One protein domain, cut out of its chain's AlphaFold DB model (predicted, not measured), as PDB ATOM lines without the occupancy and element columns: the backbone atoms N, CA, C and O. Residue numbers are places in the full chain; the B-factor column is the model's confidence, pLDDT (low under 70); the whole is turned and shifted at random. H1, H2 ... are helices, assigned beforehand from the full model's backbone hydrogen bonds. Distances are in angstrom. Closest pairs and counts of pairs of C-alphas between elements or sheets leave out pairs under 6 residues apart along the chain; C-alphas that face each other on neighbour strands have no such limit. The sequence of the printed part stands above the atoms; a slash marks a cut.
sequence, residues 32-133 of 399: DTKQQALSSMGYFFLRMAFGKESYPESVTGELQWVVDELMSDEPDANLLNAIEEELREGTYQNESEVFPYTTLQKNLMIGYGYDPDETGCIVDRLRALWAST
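Overview. This is residues 32 to 133 of the 399 residues of an uncharacterized protein of Clostridium sp. AF50-3 (UniProt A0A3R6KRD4). Two helices, H1 and H5, stand on two opposite sides of a small globule, and H2, H3 and H4 bridge the space between them, each touching both. The helices cross at steep angles instead of running side by side, and a long loop, residues 90 to 100, leads from H3 to H4. The printed part has 102 residues with five named helices, H1 to H5 in chain order, and no named strand; the class is all helix. It is compact, with a radius of gyration of the C-alphas of 12.5 A, and rounded, spanning 35 by 30 by 28 A.

Arrangement. H1, residues 32 to 49, is a hub that touches three helices. With residues 41 to 45 alone it touches H2, residues 57 to 71, about perpendicular at 80 degrees; the closest C-alphas, of Phe 45 and Leu 63, are 6.3 A apart. H1 touches H3, residues 77 to 89, at a steep tilt of 60 degrees, the same way, with the C-alphas of Ser 39 and Ala 82 closest at 4.8 A. With residues 48 to 49 alone it touches H4, residues 101 to 112, about perpendicular at 76 degrees; the C-alphas of Ala 49 and Leu 104 are closest at 5.0 A. The other hub is H5, residues 116 to 132, which is apart from H1. H5 touches H2 about perpendicular at 73 degrees, the closest C-alphas being Leu 70 and Ile 122, 5.6 A. It touches H3 at a steep tilt of 67 degrees, the same way, with the C-alphas of Glu 84 and Leu 129 closest at 5.6 A. It touches H4 at a steep tilt of 49 degrees, opposite ways, with the C-alphas of Gln 105 and Thr 119 closest at 6.2 A. H2 and H3 are near each other, and H3 and H4 are apart. In H1, H3 and H4 every O i to N i+4 pair is within hydrogen-bond range; in H2 8 of 11 are, in H5 11 of 13.

Along the chain. H1 begins at C-alpha 32, (164.226, 145.006, 115.183), and measures 25.4 A. H2 measures 20.1 A, H3 18.0 A and H4 16.4 A. H5, 23.7 A long, has a kink of 27 degrees near residue 123 and ends at C-alpha 132, (159.870, 167.199, 105.532).

Size, cuts and confidence. The C-alphas farthest apart, of Asp 32 and Pro 116, are 36.0 A apart. The printed part has no cut, and the link from H3 to H4 is long, with 11 residues. Mean pLDDT of the printed part is 77.7; residues 32 to 33, 89 to 98 and 132 are under 70.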
ATOM      1  N   ASP A  32     165.417 145.034 116.041       58.72
ATOM      2  CA  ASP A  32     164.226 145.006 115.183       58.72
ATOM      3  C   ASP A  32     162.926 145.053 116.009       58.72
ATOM      4  O   ASP A  32     161.938 145.682 115.639       58.72
ATOM      5  N   THR A  33     162.944 144.455 117.206       68.25
ATOM      6  CA  THR A  33     161.783 144.402 118.114       68.25
ATOM      7  C   THR A  33     161.509 145.739 118.799       68.25
ATOM      8  O   THR A  33     160.349 146.089 119.009       68.25
ATOM      9  N   LYS A  34     162.558 146.509 119.136       74.25
ATOM     10  CA  LYS A  34     162.396 147.869 119.677       74.25
ATOM     11  C   LYS A  34     161.842 148.810 118.606       74.25
ATOM     12  O   LYS A  34     160.907 149.551 118.891       74.25
ATOM     13  N   GLN A  35     162.379 148.744 117.387       70.19
ATOM     14  CA  GLN A  35     161.917 149.576 116.276       70.19
ATOM     15  C   GLN A  35     160.457 149.277 115.920       70.19
ATOM     16  O   GLN A  35     159.653 150.197 115.839       70.19
ATOM     17  N   GLN A  36     160.075 147.998 115.829       72.75
ATOM     18  CA  GLN A  36     158.678 147.603 115.609       72.75
ATOM     19  C   GLN A  36     157.722 148.128 116.688       72.75
ATOM     20  O   GLN A  36     156.591 148.513 116.377       72.75
ATOM     21  N   ALA A  37     158.157 148.157 117.952       74.38
ATOM     22  CA  ALA A  37     157.355 148.711 119.038       74.38
ATOM     23  C   ALA A  37     157.156 150.227 118.874       74.38
ATOM     24  O   ALA A  37     156.029 150.700 118.995       74.38
ATOM     25  N   LEU A  38     158.215 150.969 118.536       78.69
ATOM     26  CA  LEU A  38     158.146 152.413 118.285       78.69
ATOM     27  C   LEU A  38     157.272 152.750 117.068       78.69
ATOM     28  O   LEU A  38     156.409 153.616 117.178       78.69
ATOM     29  N   SER A  39     157.407 152.018 115.956       76.56
ATOM     30  CA  SER A  39     156.521 152.156 114.788       76.56
ATOM     31  C   SER A  39     155.060 151.896 115.145       76.56
ATOM     32  O   SER A  39     154.179 152.649 114.742       76.56
ATOM     33  N   SER A  40     154.787 150.878 115.968       78.62
ATOM     34  CA  SER A  40     153.423 150.594 116.431       78.62
ATOM     35  C   SER A  40     152.867 151.730 117.295       78.62
ATOM     36  O   SER A  40     151.723 152.133 117.109       78.62
ATOM     37  N   MET A  41     153.670 152.276 118.215       82.75
ATOM     38  CA  MET A  41     153.263 153.409 119.058       82.75
ATOM     39  C   MET A  41     153.000 154.670 118.230       82.75
ATOM     40  O   MET A  41     151.970 155.310 118.427       82.75
ATOM     41  N   GLY A  42     153.871 154.982 117.265       82.50
ATOM     42  CA  GLY A  42     153.667 156.079 116.318       82.50
ATOM     43  C   GLY A  42     152.373 155.915 115.517       82.50
ATOM     44  O   GLY A  42     151.565 156.840 115.458       82.50
ATOM     45  N   TYR A  43     152.116 154.713 114.994       80.75
ATOM     46  CA  TYR A  43     150.885 154.382 114.272       80.75
ATOM     47  C   TYR A  43     149.624 154.621 115.113       80.75
ATOM     48  O   TYR A  43     148.712 155.334 114.683       80.75
ATOM     49  N   PHE A  44     149.564 154.057 116.325       80.19
ATOM     50  CA  PHE A  44     148.409 154.233 117.211       80.19
ATOM     51  C   PHE A  44     148.230 155.702 117.596       80.19
ATOM     52  O   PHE A  44     147.127 156.239 117.492       80.19
ATOM     53  N   PHE A  45     149.316 156.381 117.967       87.56
ATOM     54  CA  PHE A  45     149.278 157.800 118.292       87.56
ATOM     55  C   PHE A  45     148.691 158.629 117.148       87.56
ATOM     56  O   PHE A  45     147.711 159.337 117.368       87.56
ATOM     57  N   LEU A  46     149.203 158.496 115.921       83.25
ATOM     58  CA  LEU A  46     148.735 159.277 114.774       83.25
ATOM     59  C   LEU A  46     147.268 159.005 114.430       83.25
ATOM     60  O   LEU A  46     146.532 159.931 114.082       83.25
ATOM     61  N   ARG A  47     146.796 157.760 114.571       80.44
ATOM     62  CA  ARG A  47     145.381 157.438 114.343       80.44
ATOM     63  C   ARG A  47     144.454 158.080 115.363       80.44
ATOM     64  O   ARG A  47     143.390 158.560 114.967       80.44
ATOM     65  N   MET A  48     144.839 158.124 116.634       83.50
ATOM     66  CA  MET A  48     144.078 158.852 117.651       83.50
ATOM     67  C   MET A  48     144.161 160.359 117.417       83.50
ATOM     68  O   MET A  48     143.133 161.029 117.309       83.50
ATOM     69  N   ALA A  49     145.373 160.873 117.233       81.56
ATOM     70  CA  ALA A  49     145.643 162.290 117.083       81.56
ATOM     71  C   ALA A  49     144.872 162.869 115.880       81.56
ATOM     72  O   ALA A  49     144.173 163.872 115.995       81.56
ATOM     73  N   PHE A  50     144.843 162.165 114.746       77.81
ATOM     74  CA  PHE A  50     144.089 162.568 113.553       77.81
ATOM     75  C   PHE A  50     142.605 162.173 113.555       77.81
ATOM     76  O   PHE A  50     141.920 162.357 112.544       77.81
ATOM     77  N   GLY A  51     142.080 161.647 114.666       73.62
ATOM     78  CA  GLY A  51     140.656 161.337 114.833       73.62
ATOM     79  C   GLY A  51     140.175 160.176 113.965       73.62
ATOM     80  O   GLY A  51     139.013 160.137 113.564       73.62
ATOM     81  N   LYS A  52     141.078 159.256 113.620       75.00
ATOM     82  CA  LYS A  52     140.800 158.056 112.818       75.00
ATOM     83  C   LYS A  52     140.369 156.878 113.672       75.00
ATOM     84  O   LYS A  52     139.697 155.992 113.152       75.00
ATOM     85  N   GLU A  53     140.786 156.840 114.932       75.62
ATOM     86  CA  GLU A  53     140.323 155.890 115.944       75.62
ATOM     87  C   GLU A  53     140.148 156.616 117.272       75.62
ATOM     88  O   GLU A  53     140.842 157.586 117.561       75.62
ATOM     89  N   SER A  54     139.206 156.134 118.074       77.12
ATOM     90  CA  SER A  54     139.078 156.516 119.474       77.12
ATOM     91  C   SER A  54     139.474 155.305 120.298       77.12
ATOM     92  O   SER A  54     138.920 154.222 120.092       77.12
ATOM     93  N   TYR A  55     140.405 155.481 121.228       80.88
ATOM     94  CA  TYR A  55     140.850 154.396 122.094       80.88
ATOM     95  C   TYR A  55     140.296 154.538 123.516       80.88
ATOM     96  O   TYR A  55     139.991 155.652 123.942       80.88
ATOM     97  N   PRO A  56     140.160 153.427 124.265       77.94
ATOM     98  CA  PRO A  56     139.893 153.476 125.699       77.94
ATOM     99  C   PRO A  56     141.032 154.157 126.471       77.94
ATOM    100  O   PRO A  56     142.183 154.109 126.031       77.94
ATOM    101  N   GLU A  57     140.733 154.670 127.671       80.25
ATOM    102  CA  GLU A  57     141.710 155.331 128.560       80.25
ATOM    103  C   GLU A  57     142.974 154.498 128.824       80.25
ATOM    104  O   GLU A  57     144.068 155.036 128.957       80.25
ATOM    105  N   SER A  58     142.855 153.167 128.858       79.06
ATOM    106  CA  SER A  58     144.007 152.282 129.062       79.06
ATOM    107  C   SER A  58     145.037 152.375 127.936       79.06
ATOM    108  O   SER A  58     146.223 152.234 128.189       79.06
ATOM    109  N   VAL A  59     144.587 152.590 126.698       75.94
ATOM    110  CA  VAL A  59     145.460 152.691 125.521       75.94
ATOM    111  C   VAL A  59     145.951 154.125 125.353       75.94
ATOM    112  O   VAL A  59     147.128 154.328 125.077       75.94
ATOM    113  N   THR A  60     145.096 155.133 125.567       79.94
ATOM    114  CA  THR A  60     145.549 156.536 125.535       79.94
ATOM    115  C   THR A  60     146.578 156.817 126.630       79.94
ATOM    116  O   THR A  60     147.540 157.537 126.374       79.94
ATOM    117  N   GLY A  61     146.444 156.176 127.797       80.19
ATOM    118  CA  GLY A  61     147.441 156.203 128.864       80.19
ATOM    119  C   GLY A  61     148.790 155.590 128.468       80.19
ATOM    120  O   GLY A  61     149.824 156.119 128.861       80.19
ATOM    121  N   GLU A  62     148.818 154.535 127.646       84.00
ATOM    122  CA  GLU A  62     150.080 154.005 127.092       84.00
ATOM    123  C   GLU A  62     150.709 154.963 126.068       84.00
ATOM    124  O   GLU A  62     151.932 155.065 125.984       84.00
ATOM    125  N   LEU A  63     149.884 155.716 125.335       87.69
ATOM    126  CA  LEU A  63     150.339 156.729 124.382       87.69
ATOM    127  C   LEU A  63     150.787 158.043 125.045       87.69
ATOM    128  O   LEU A  63     151.368 158.877 124.358       87.69
ATOM    129  N   GLN A  64     150.559 158.240 126.352       88.19
ATOM    130  CA  GLN A  64     151.019 159.430 127.090       88.19
ATOM    131  C   GLN A  64     152.530 159.627 126.957       88.19
ATOM    132  O   GLN A  64     152.992 160.732 126.708       88.19
ATOM    133  N   TRP A  65     153.284 158.528 127.015       89.06
ATOM    134  CA  TRP A  65     154.719 158.516 126.745       89.06
ATOM    135  C   TRP A  65     155.059 159.208 125.406       89.06
ATOM    136  O   TRP A  65     156.071 159.895 125.320       89.06
ATOM    137  N   VAL A  66     154.216 159.054 124.369       89.88
ATOM    138  CA  VAL A  66     154.479 159.584 123.009       89.88
ATOM    139  C   VAL A  66     154.339 161.085 123.035       89.88
ATOM    140  O   VAL A  66     155.133 161.805 122.438       89.88
ATOM    141  N   VAL A  67     153.312 161.539 123.744       88.56
ATOM    142  CA  VAL A  67     153.049 162.949 123.956       88.56
ATOM    143  C   VAL A  67     154.198 163.581 124.729       88.56
ATOM    144  O   VAL A  67     154.760 164.558 124.248       88.56
ATOM    145  N   ASP A  68     154.603 162.991 125.854       88.75
ATOM    146  CA  ASP A  68     155.695 163.508 126.684       88.75
ATOM    147  C   ASP A  68     157.007 163.615 125.885       88.75
ATOM    148  O   ASP A  68     157.706 164.624 125.960       88.75
ATOM    149  N   GLU A  69     157.309 162.613 125.054       91.56
ATOM    150  CA  GLU A  69     158.493 162.618 124.194       91.56
ATOM    151  C   GLU A  69     158.416 163.709 123.113       91.56
ATOM    152  O   GLU A  69     159.392 164.410 122.863       91.56
ATOM    153  N   LEU A  70     157.249 163.910 122.491       89.31
ATOM    154  CA  LEU A  70     157.046 164.974 121.497       89.31
ATOM    155  C   LEU A  70     157.089 166.384 122.115       89.31
ATOM    156  O   LEU A  70     157.449 167.332 121.413       89.31
ATOM    157  N   MET A  71     156.742 166.522 123.397       87.75
ATOM    158  CA  MET A  71     156.838 167.771 124.165       87.75
ATOM    159  C   MET A  71     158.274 168.070 124.625       87.75
ATOM    160  O   MET A  71     158.590 169.222 124.908       87.75
ATOM    161  N   SER A  72     159.140 167.054 124.709       87.62
ATOM    162  CA  SER A  72     160.538 167.201 125.129       87.62
ATOM    163  C   SER A  72     161.327 168.109 124.182       87.62
ATOM    164  O   SER A  72     161.125 168.081 122.965       87.62
ATOM    165  N   ASP A  73     162.284 168.863 124.726       82.31
ATOM    166  CA  ASP A  73     163.248 169.640 123.936       82.31
ATOM    167  C   ASP A  73     164.108 168.724 123.043       82.31
ATOM    168  O   ASP A  73     164.403 169.061 121.894       82.31
ATOM    169  N   GLU A  74     164.431 167.525 123.541       84.69
ATOM    170  CA  GLU A  74     165.233 166.499 122.864       84.69
ATOM    171  C   GLU A  74     164.469 165.159 122.821       84.69
ATOM    172  O   GLU A  74     164.660 164.318 123.702       84.69
ATOM    173  N   PRO A  75     163.581 164.941 121.834       87.56
ATOM    174  CA  PRO A  75     162.849 163.681 121.693       87.56
ATOM    175  C   PRO A  75     163.738 162.527 121.209       87.56
ATOM    176  O   PRO A  75     164.681 162.732 120.439       87.56
ATOM    177  N   ASP A  76     163.369 161.286 121.540       86.75
ATOM    178  CA  ASP A  76     163.985 160.063 121.019       86.75
ATOM    179  C   ASP A  76     163.909 160.040 119.483       86.75
ATOM    180  O   ASP A  76     162.842 159.935 118.872       86.75
ATOM    181  N   ALA A  77     165.078 160.096 118.844       82.94
ATOM    182  CA  ALA A  77     165.193 160.136 117.390       82.94
ATOM    183  C   ALA A  77     164.581 158.907 116.692       82.94
ATOM    184  O   ALA A  77     164.098 159.017 115.567       82.94
ATOM    185  N   ASN A  78     164.560 157.734 117.335       81.94
ATOM    186  CA  ASN A  78     163.949 156.539 116.748       81.94
ATOM    187  C   ASN A  78     162.425 156.635 116.759       81.94
ATOM    188  O   ASN A  78     161.791 156.149 115.824       81.94
ATOM    189  N   LEU A  79     161.838 157.264 117.787       86.19
ATOM    190  CA  LEU A  79     160.416 157.592 117.770       86.19
ATOM    191  C   LEU A  79     160.112 158.576 116.648       86.19
ATOM    192  O   LEU A  79     159.177 158.340 115.892       86.19
ATOM    193  N   LEU A  80     160.871 159.672 116.555       85.94
ATOM    194  CA  LEU A  80     160.627 160.686 115.529       85.94
ATOM    195  C   LEU A  80     160.697 160.070 114.132       85.94
ATOM    196  O   LEU A  80     159.766 160.260 113.357       85.94
ATOM    197  N   ASN A  81     161.715 159.248 113.863       79.00
ATOM    198  CA  ASN A  81     161.838 158.511 112.606       79.00
ATOM    199  C   ASN A  81     160.650 157.571 112.368       79.00
ATOM    200  O   ASN A  81     160.144 157.490 111.254       79.00
ATOM    201  N   ALA A  82     160.190 156.867 113.404       81.88
ATOM    202  CA  ALA A  82     159.043 155.974 113.297       81.88
ATOM    203  C   ALA A  82     157.742 156.737 112.998       81.88
ATOM    204  O   ALA A  82     156.959 156.305 112.161       81.88
ATOM    205  N   ILE A  83     157.521 157.885 113.646       86.38
ATOM    206  CA  ILE A  83     156.382 158.771 113.378       86.38
ATOM    207  C   ILE A  83     156.488 159.360 111.971       86.38
ATOM    208  O   ILE A  83     155.489 159.405 111.264       86.38
ATOM    209  N   GLU A  84     157.672 159.795 111.546       80.81
ATOM    210  CA  GLU A  84     157.908 160.345 110.211       80.81
ATOM    211  C   GLU A  84     157.640 159.311 109.110       80.81
ATOM    212  O   GLU A  84     156.954 159.611 108.135       80.81
ATOM    213  N   GLU A  85     158.128 158.079 109.273       74.50
ATOM    214  CA  GLU A  85     157.869 156.965 108.354       74.50
ATOM    215  C   GLU A  85     156.367 156.667 108.260       74.50
ATOM    216  O   GLU A  85     155.822 156.505 107.169       74.50
ATOM    217  N   GLU A  86     155.667 156.703 109.389       79.38
ATOM    218  CA  GLU A  86     154.224 156.482 109.473       79.38
ATOM    219  C   GLU A  86     153.437 157.654 108.842       79.38
ATOM    220  O   GLU A  86     152.501 157.438 108.072       79.38
ATOM    221  N   LEU A  87     153.883 158.903 109.022       77.50
ATOM    222  CA  LEU A  87     153.387 160.074 108.281       77.50
ATOM    223  C   LEU A  87     153.717 160.019 106.780       77.50
ATOM    224  O   LEU A  87     153.090 160.725 105.999       77.50
ATOM    225  N   ARG A  88     154.669 159.200 106.339       70.25
ATOM    226  CA  ARG A  88     155.016 159.055 104.918       70.25
ATOM    227  C   ARG A  88     154.215 157.937 104.246       70.25
ATOM    228  O   ARG A  88     153.715 158.093 103.124       70.25
ATOM    229  N   GLU A  89     154.090 156.801 104.925       65.81
ATOM    230  CA  GLU A  89     153.558 155.548 104.377       65.81
ATOM    231  C   GLU A  89     152.117 155.239 104.811       65.81
ATOM    232  O   GLU A  89     151.422 154.475 104.135       65.81
ATOM    233  N   GLY A  90     151.647 155.853 105.899       62.78
ATOM    234  CA  GLY A  90     150.383 155.545 106.558       62.78
ATOM    235  C   GLY A  90     149.154 155.709 105.663       62.78
ATOM    236  O   GLY A  90     148.855 156.782 105.135       62.78
ATOM    237  N   THR A  91     148.366 154.640 105.543       50.72
ATOM    238  CA  THR A  91     147.149 154.584 104.712       50.72
ATOM    239  C   THR A  91     145.941 155.299 105.326       50.72
ATOM    240  O   THR A  91     144.903 155.417 104.680       50.72
ATOM    241  N   TYR A  92     146.047 155.808 106.559       55.56
ATOM    242  CA  TYR A  92     144.976 156.546 107.248       55.56
ATOM    243  C   TYR A  92     144.915 158.038 106.886       55.56
ATOM    244  O   TYR A  92     144.029 158.755 107.370       55.56
ATOM    245  N   GLN A  93     145.789 158.512 105.997       53.59
ATOM    246  CA  GLN A  93     145.666 159.806 105.322       53.59
ATOM    247  C   GLN A  93     144.503 159.786 104.314       53.59
ATOM    248  O   GLN A  93     144.700 159.801 103.105       53.59
ATOM    249  N   ASN A  94     143.255 159.693 104.785       46.91
ATOM    250  CA  ASN A  94     142.115 159.623 103.867       46.91
ATOM    251  C   ASN A  94     141.869 160.948 103.119       46.91
ATOM    252  O   ASN A  94     141.719 162.007 103.738       46.91
ATOM    253  N   GLU A  95     141.757 160.793 101.794       49.47
ATOM    254  CA  GLU A  95     141.164 161.612 100.715       49.47
ATOM    255  C   GLU A  95     141.627 163.055 100.519       49.47
ATOM    256  O   GLU A  95     141.632 163.536  99.387       49.47
ATOM    257  N   SER A  96     142.005 163.755 101.584       49.47
ATOM    258  CA  SER A  96     142.350 165.169 101.493       49.47
ATOM    259  C   SER A  96     143.839 165.426 101.331       49.47
ATOM    260  O   SER A  96     144.131 166.462 100.769       49.47
ATOM    261  N   GLU A  97     144.761 164.537 101.737       57.66
ATOM    262  CA  GLU A  97     146.233 164.761 101.707       57.66
ATOM    263  C   GLU A  97     146.685 166.066 102.427       57.66
ATOM    264  O   GLU A  97     147.776 166.581 102.200       57.66
ATOM    265  N   VAL A  98     145.842 166.597 103.326       60.81
ATOM    266  CA  VAL A  98     146.098 167.785 104.162       60.81
ATOM    267  C   VAL A  98     146.506 167.359 105.572       60.81
ATOM    268  O   VAL A  98     145.862 166.487 106.158       60.81
ATOM    269  N   PHE A  99     147.479 168.051 106.172       70.38
ATOM    270  CA  PHE A  99     147.789 167.916 107.597       70.38
ATOM    271  C   PHE A  99     146.613 168.406 108.476       70.38
ATOM    272  O   PHE A  99     146.289 169.600 108.462       70.38
ATOM    273  N   PRO A 100     145.946 167.540 109.265       71.31
ATOM    274  CA  PRO A 100     144.667 167.857 109.904       71.31
ATOM    275  C   PRO A 100     144.844 168.621 111.230       71.31
ATOM    276  O   PRO A 100     144.392 168.167 112.280       71.31
ATOM    277  N   TYR A 101     145.468 169.803 111.177       73.31
ATOM    278  CA  TYR A 101     145.835 170.645 112.329       73.31
ATOM    279  C   TYR A 101     144.716 170.788 113.370       73.31
ATOM    280  O   TYR A 101     144.912 170.485 114.542       73.31
ATOM    281  N   THR A 102     143.526 171.224 112.947       72.69
ATOM    282  CA  THR A 102     142.430 171.529 113.879       72.69
ATOM    283  C   THR A 102     141.919 170.274 114.579       72.69
ATOM    284  O   THR A 102     141.584 170.309 115.760       72.69
ATOM    285  N   THR A 103     141.866 169.153 113.856       76.31
ATOM    286  CA  THR A 103     141.476 167.856 114.415       76.31
ATOM    287  C   THR A 103     142.540 167.353 115.383       76.31
ATOM    288  O   THR A 103     142.197 166.944 116.486       76.31
ATOM    289  N   LEU A 104     143.814 167.455 114.994       80.38
ATOM    290  CA  LEU A 104     144.964 167.104 115.819       80.38
ATOM    291  C   LEU A 104     144.944 167.854 117.151       80.38
ATOM    292  O   LEU A 104     144.889 167.223 118.203       80.38
ATOM    293  N   GLN A 105     144.919 169.187 117.105       81.75
ATOM    294  CA  GLN A 105     144.933 170.024 118.304       81.75
ATOM    295  C   GLN A 105     143.741 169.700 119.213       81.75
ATOM    296  O   GLN A 105     143.915 169.431 120.397       81.75
ATOM    297  N   LYS A 106     142.530 169.612 118.646       82.81
ATOM    298  CA  LYS A 106     141.320 169.273 119.405       82.81
ATOM    299  C   LYS A 106     141.416 167.904 120.086       82.81
ATOM    300  O   LYS A 106     140.993 167.770 121.231       82.81
ATOM    301  N   ASN A 107     141.928 166.888 119.396       82.56
ATOM    302  CA  ASN A 107     142.011 165.538 119.945       82.56
ATOM    303  C   ASN A 107     143.092 165.419 121.018       82.56
ATOM    304  O   ASN A 107     142.867 164.722 122.001       82.56
ATOM    305  N   LEU A 108     144.215 166.131 120.878       84.00
ATOM    306  CA  LEU A 108     145.234 166.206 121.926       84.00
ATOM    307  C   LEU A 108     144.670 166.858 123.198       84.00
ATOM    308  O   LEU A 108     144.841 166.318 124.288       84.00
ATOM    309  N   MET A 109     143.909 167.949 123.057       84.56
ATOM    310  CA  MET A 109     143.245 168.606 124.191       84.56
ATOM    311  C   MET A 109     142.214 167.691 124.871       84.56
ATOM    312  O   MET A 109     142.168 167.605 126.093       84.56
ATOM    313  N   ILE A 110     141.380 166.983 124.097       81.62
ATOM    314  CA  ILE A 110     140.352 166.082 124.653       81.62
ATOM    315  C   ILE A 110     140.977 164.837 125.291       81.62
ATOM    316  O   ILE A 110     140.528 164.407 126.350       81.62
ATOM    317  N   GLY A 111     141.971 164.239 124.634       77.12
ATOM    318  CA  GLY A 111     142.562 162.966 125.044       77.12
ATOM    319  C   GLY A 111     143.481 163.072 126.256       77.12
ATOM    320  O   GLY A 111     143.574 162.111 127.015       77.12
ATOM    321  N   TYR A 112     144.124 164.228 126.444       81.12
ATOM    322  CA  TYR A 112     145.156 164.417 127.468       81.12
ATOM    323  C   TYR A 112     144.910 165.606 128.401       81.12
ATOM    324  O   TYR A 112     145.627 165.775 129.381       81.12
ATOM    325  N   GLY A 113     143.881 166.417 128.140       79.00
ATOM    326  CA  GLY A 113     143.508 167.541 129.000       79.00
ATOM    327  C   GLY A 113     144.419 168.767 128.891       79.00
ATOM    328  O   GLY A 113     144.289 169.665 129.719       79.00
ATOM    329  N   TYR A 114     145.305 168.810 127.895       81.69
ATOM    330  CA  TYR A 114     146.182 169.952 127.634       81.69
ATOM    331  C   TYR A 114     145.431 171.152 127.053       81.69
ATOM    332  O   TYR A 114     144.390 171.012 126.399       81.69
ATOM    333  N   ASP A 115     146.000 172.336 127.244       81.38
ATOM    334  CA  ASP A 115     145.533 173.575 126.639       81.38
ATOM    335  C   ASP A 115     146.100 173.797 125.206       81.38
ATOM    336  O   ASP A 115     146.919 173.012 124.700       81.38
ATOM    337  N   PRO A 116     145.617 174.817 124.467       75.25
ATOM    338  CA  PRO A 116     146.088 175.093 123.110       75.25
ATOM    339  C   PRO A 116     147.582 175.421 123.000       75.25
ATOM    340  O   PRO A 116     148.169 175.111 121.961       75.25
ATOM    341  N   ASP A 117     148.175 176.034 124.025       76.88
ATOM    342  CA  ASP A 117     149.579 176.446 124.030       76.88
ATOM    343  C   ASP A 117     150.475 175.226 124.282       76.88
ATOM    344  O   ASP A 117     151.449 175.010 123.558       76.88
ATOM    345  N   GLU A 118     150.084 174.362 125.224       79.50
ATOM    346  CA  GLU A 118     150.755 173.089 125.509       79.50
ATOM    347  C   GLU A 118     150.758 172.175 124.275       79.50
ATOM    348  O   GLU A 118     151.802 171.688 123.839       79.50
ATOM    349  N   THR A 119     149.599 171.996 123.635       80.88
ATOM    350  CA  THR A 119     149.491 171.163 122.424       80.88
ATOM    351  C   THR A 119     150.178 171.771 121.200       80.88
ATOM    352  O   THR A 119     150.498 171.039 120.258       80.88
ATOM    353  N   GLY A 120     150.434 173.083 121.200       81.31
ATOM    354  CA  GLY A 120     151.049 173.805 120.087       81.31
ATOM    355  C   GLY A 120     152.409 173.236 119.685       81.31
ATOM    356  O   GLY A 120     152.652 173.015 118.499       81.31
ATOM    357  N   CYS A 121     153.263 172.899 120.656       83.06
ATOM    358  CA  CYS A 121     154.601 172.383 120.358       83.06
ATOM    359  C   CYS A 121     154.578 170.984 119.710       83.06
ATOM    360  O   CYS A 121     155.313 170.742 118.750       83.06
ATOM    361  N   ILE A 122     153.672 170.092 120.139       86.44
ATOM    362  CA  ILE A 122     153.456 168.775 119.508       86.44
ATOM    363  C   ILE A 122     153.010 168.971 118.065       86.44
ATOM    364  O   ILE A 122     153.501 168.313 117.147       86.44
ATOM    365  N   VAL A 123     152.059 169.880 117.865       82.75
ATOM    366  CA  VAL A 123     151.497 170.157 116.550       82.75
ATOM    367  C   VAL A 123     152.561 170.706 115.607       82.75
ATOM    368  O   VAL A 123     152.652 170.237 114.471       82.75
ATOM    369  N   ASP A 124     153.382 171.647 116.064       81.31
ATOM    370  CA  ASP A 124     154.473 172.204 115.269       81.31
ATOM    371  C   ASP A 124     155.543 171.153 114.952       81.31
ATOM    372  O   ASP A 124     156.016 171.092 113.815       81.31
ATOM    373  N   ARG A 125     155.856 170.254 115.895       85.94
ATOM    374  CA  ARG A 125     156.792 169.145 115.668       85.94
ATOM    375  C   ARG A 125     156.263 168.150 114.634       85.94
ATOM    376  O   ARG A 125     156.964 167.831 113.675       85.94
ATOM    377  N   LEU A 126     155.019 167.691 114.776       84.12
ATOM    378  CA  LEU A 126     154.388 166.784 113.808       84.12
ATOM    379  C   LEU A 126     154.220 167.443 112.438       84.12
ATOM    380  O   LEU A 126     154.370 166.776 111.416       84.12
ATOM    381  N   ARG A 127     153.947 168.751 112.404       79.25
ATOM    382  CA  ARG A 127     153.919 169.524 111.162       79.25
ATOM    383  C   ARG A 127     155.300 169.597 110.525       79.25
ATOM    384  O   ARG A 127     155.370 169.464 109.313       79.25
ATOM    385  N   ALA A 128     156.375 169.782 111.287       76.69
ATOM    386  CA  ALA A 128     157.732 169.782 110.742       76.69
ATOM    387  C   ALA A 128     158.099 168.414 110.137       76.69
ATOM    388  O   ALA A 128     158.619 168.359 109.023       76.69
ATOM    389  N   LEU A 129     157.743 167.314 110.816       78.56
ATOM    390  CA  LEU A 129     157.904 165.960 110.272       78.56
ATOM    391  C   LEU A 129     157.080 165.780 108.991       78.56
ATOM    392  O   LEU A 129     157.613 165.353 107.973       78.56
ATOM    393  N   TRP A 130     155.812 166.196 108.984       76.19
ATOM    394  CA  TRP A 130     154.979 166.175 107.777       76.19
ATOM    395  C   TRP A 130     155.575 167.008 106.634       76.19
ATOM    396  O   TRP A 130     155.675 166.548 105.496       76.19
ATOM    397  N   ALA A 131     155.999 168.232 106.935       71.62
ATOM    398  CA  ALA A 131     156.579 169.165 105.985       71.62
ATOM    399  C   ALA A 131     157.846 168.593 105.342       71.62
ATOM    400  O   ALA A 131     158.022 168.759 104.141       71.62
ATOM    401  N   SER A 132     158.684 167.869 106.088       69.31
ATOM    402  CA  SER A 132     159.870 167.199 105.532       69.31
ATOM    403  C   SER A 132     159.531 166.146 104.464       69.31
ATOM    404  O   SER A 132     160.321 165.911 103.554       69.31
ATOM    405  N   THR A 133     158.322 165.576 104.516       70.69
ATOM    406  CA  THR A 133     157.841 164.544 103.579       70.69
ATOM    407  C   THR A 133     157.027 165.095 102.405       70.69
ATOM    408  O   THR A 133     156.515 164.325 101.595       70.69
TER     409      THR A 133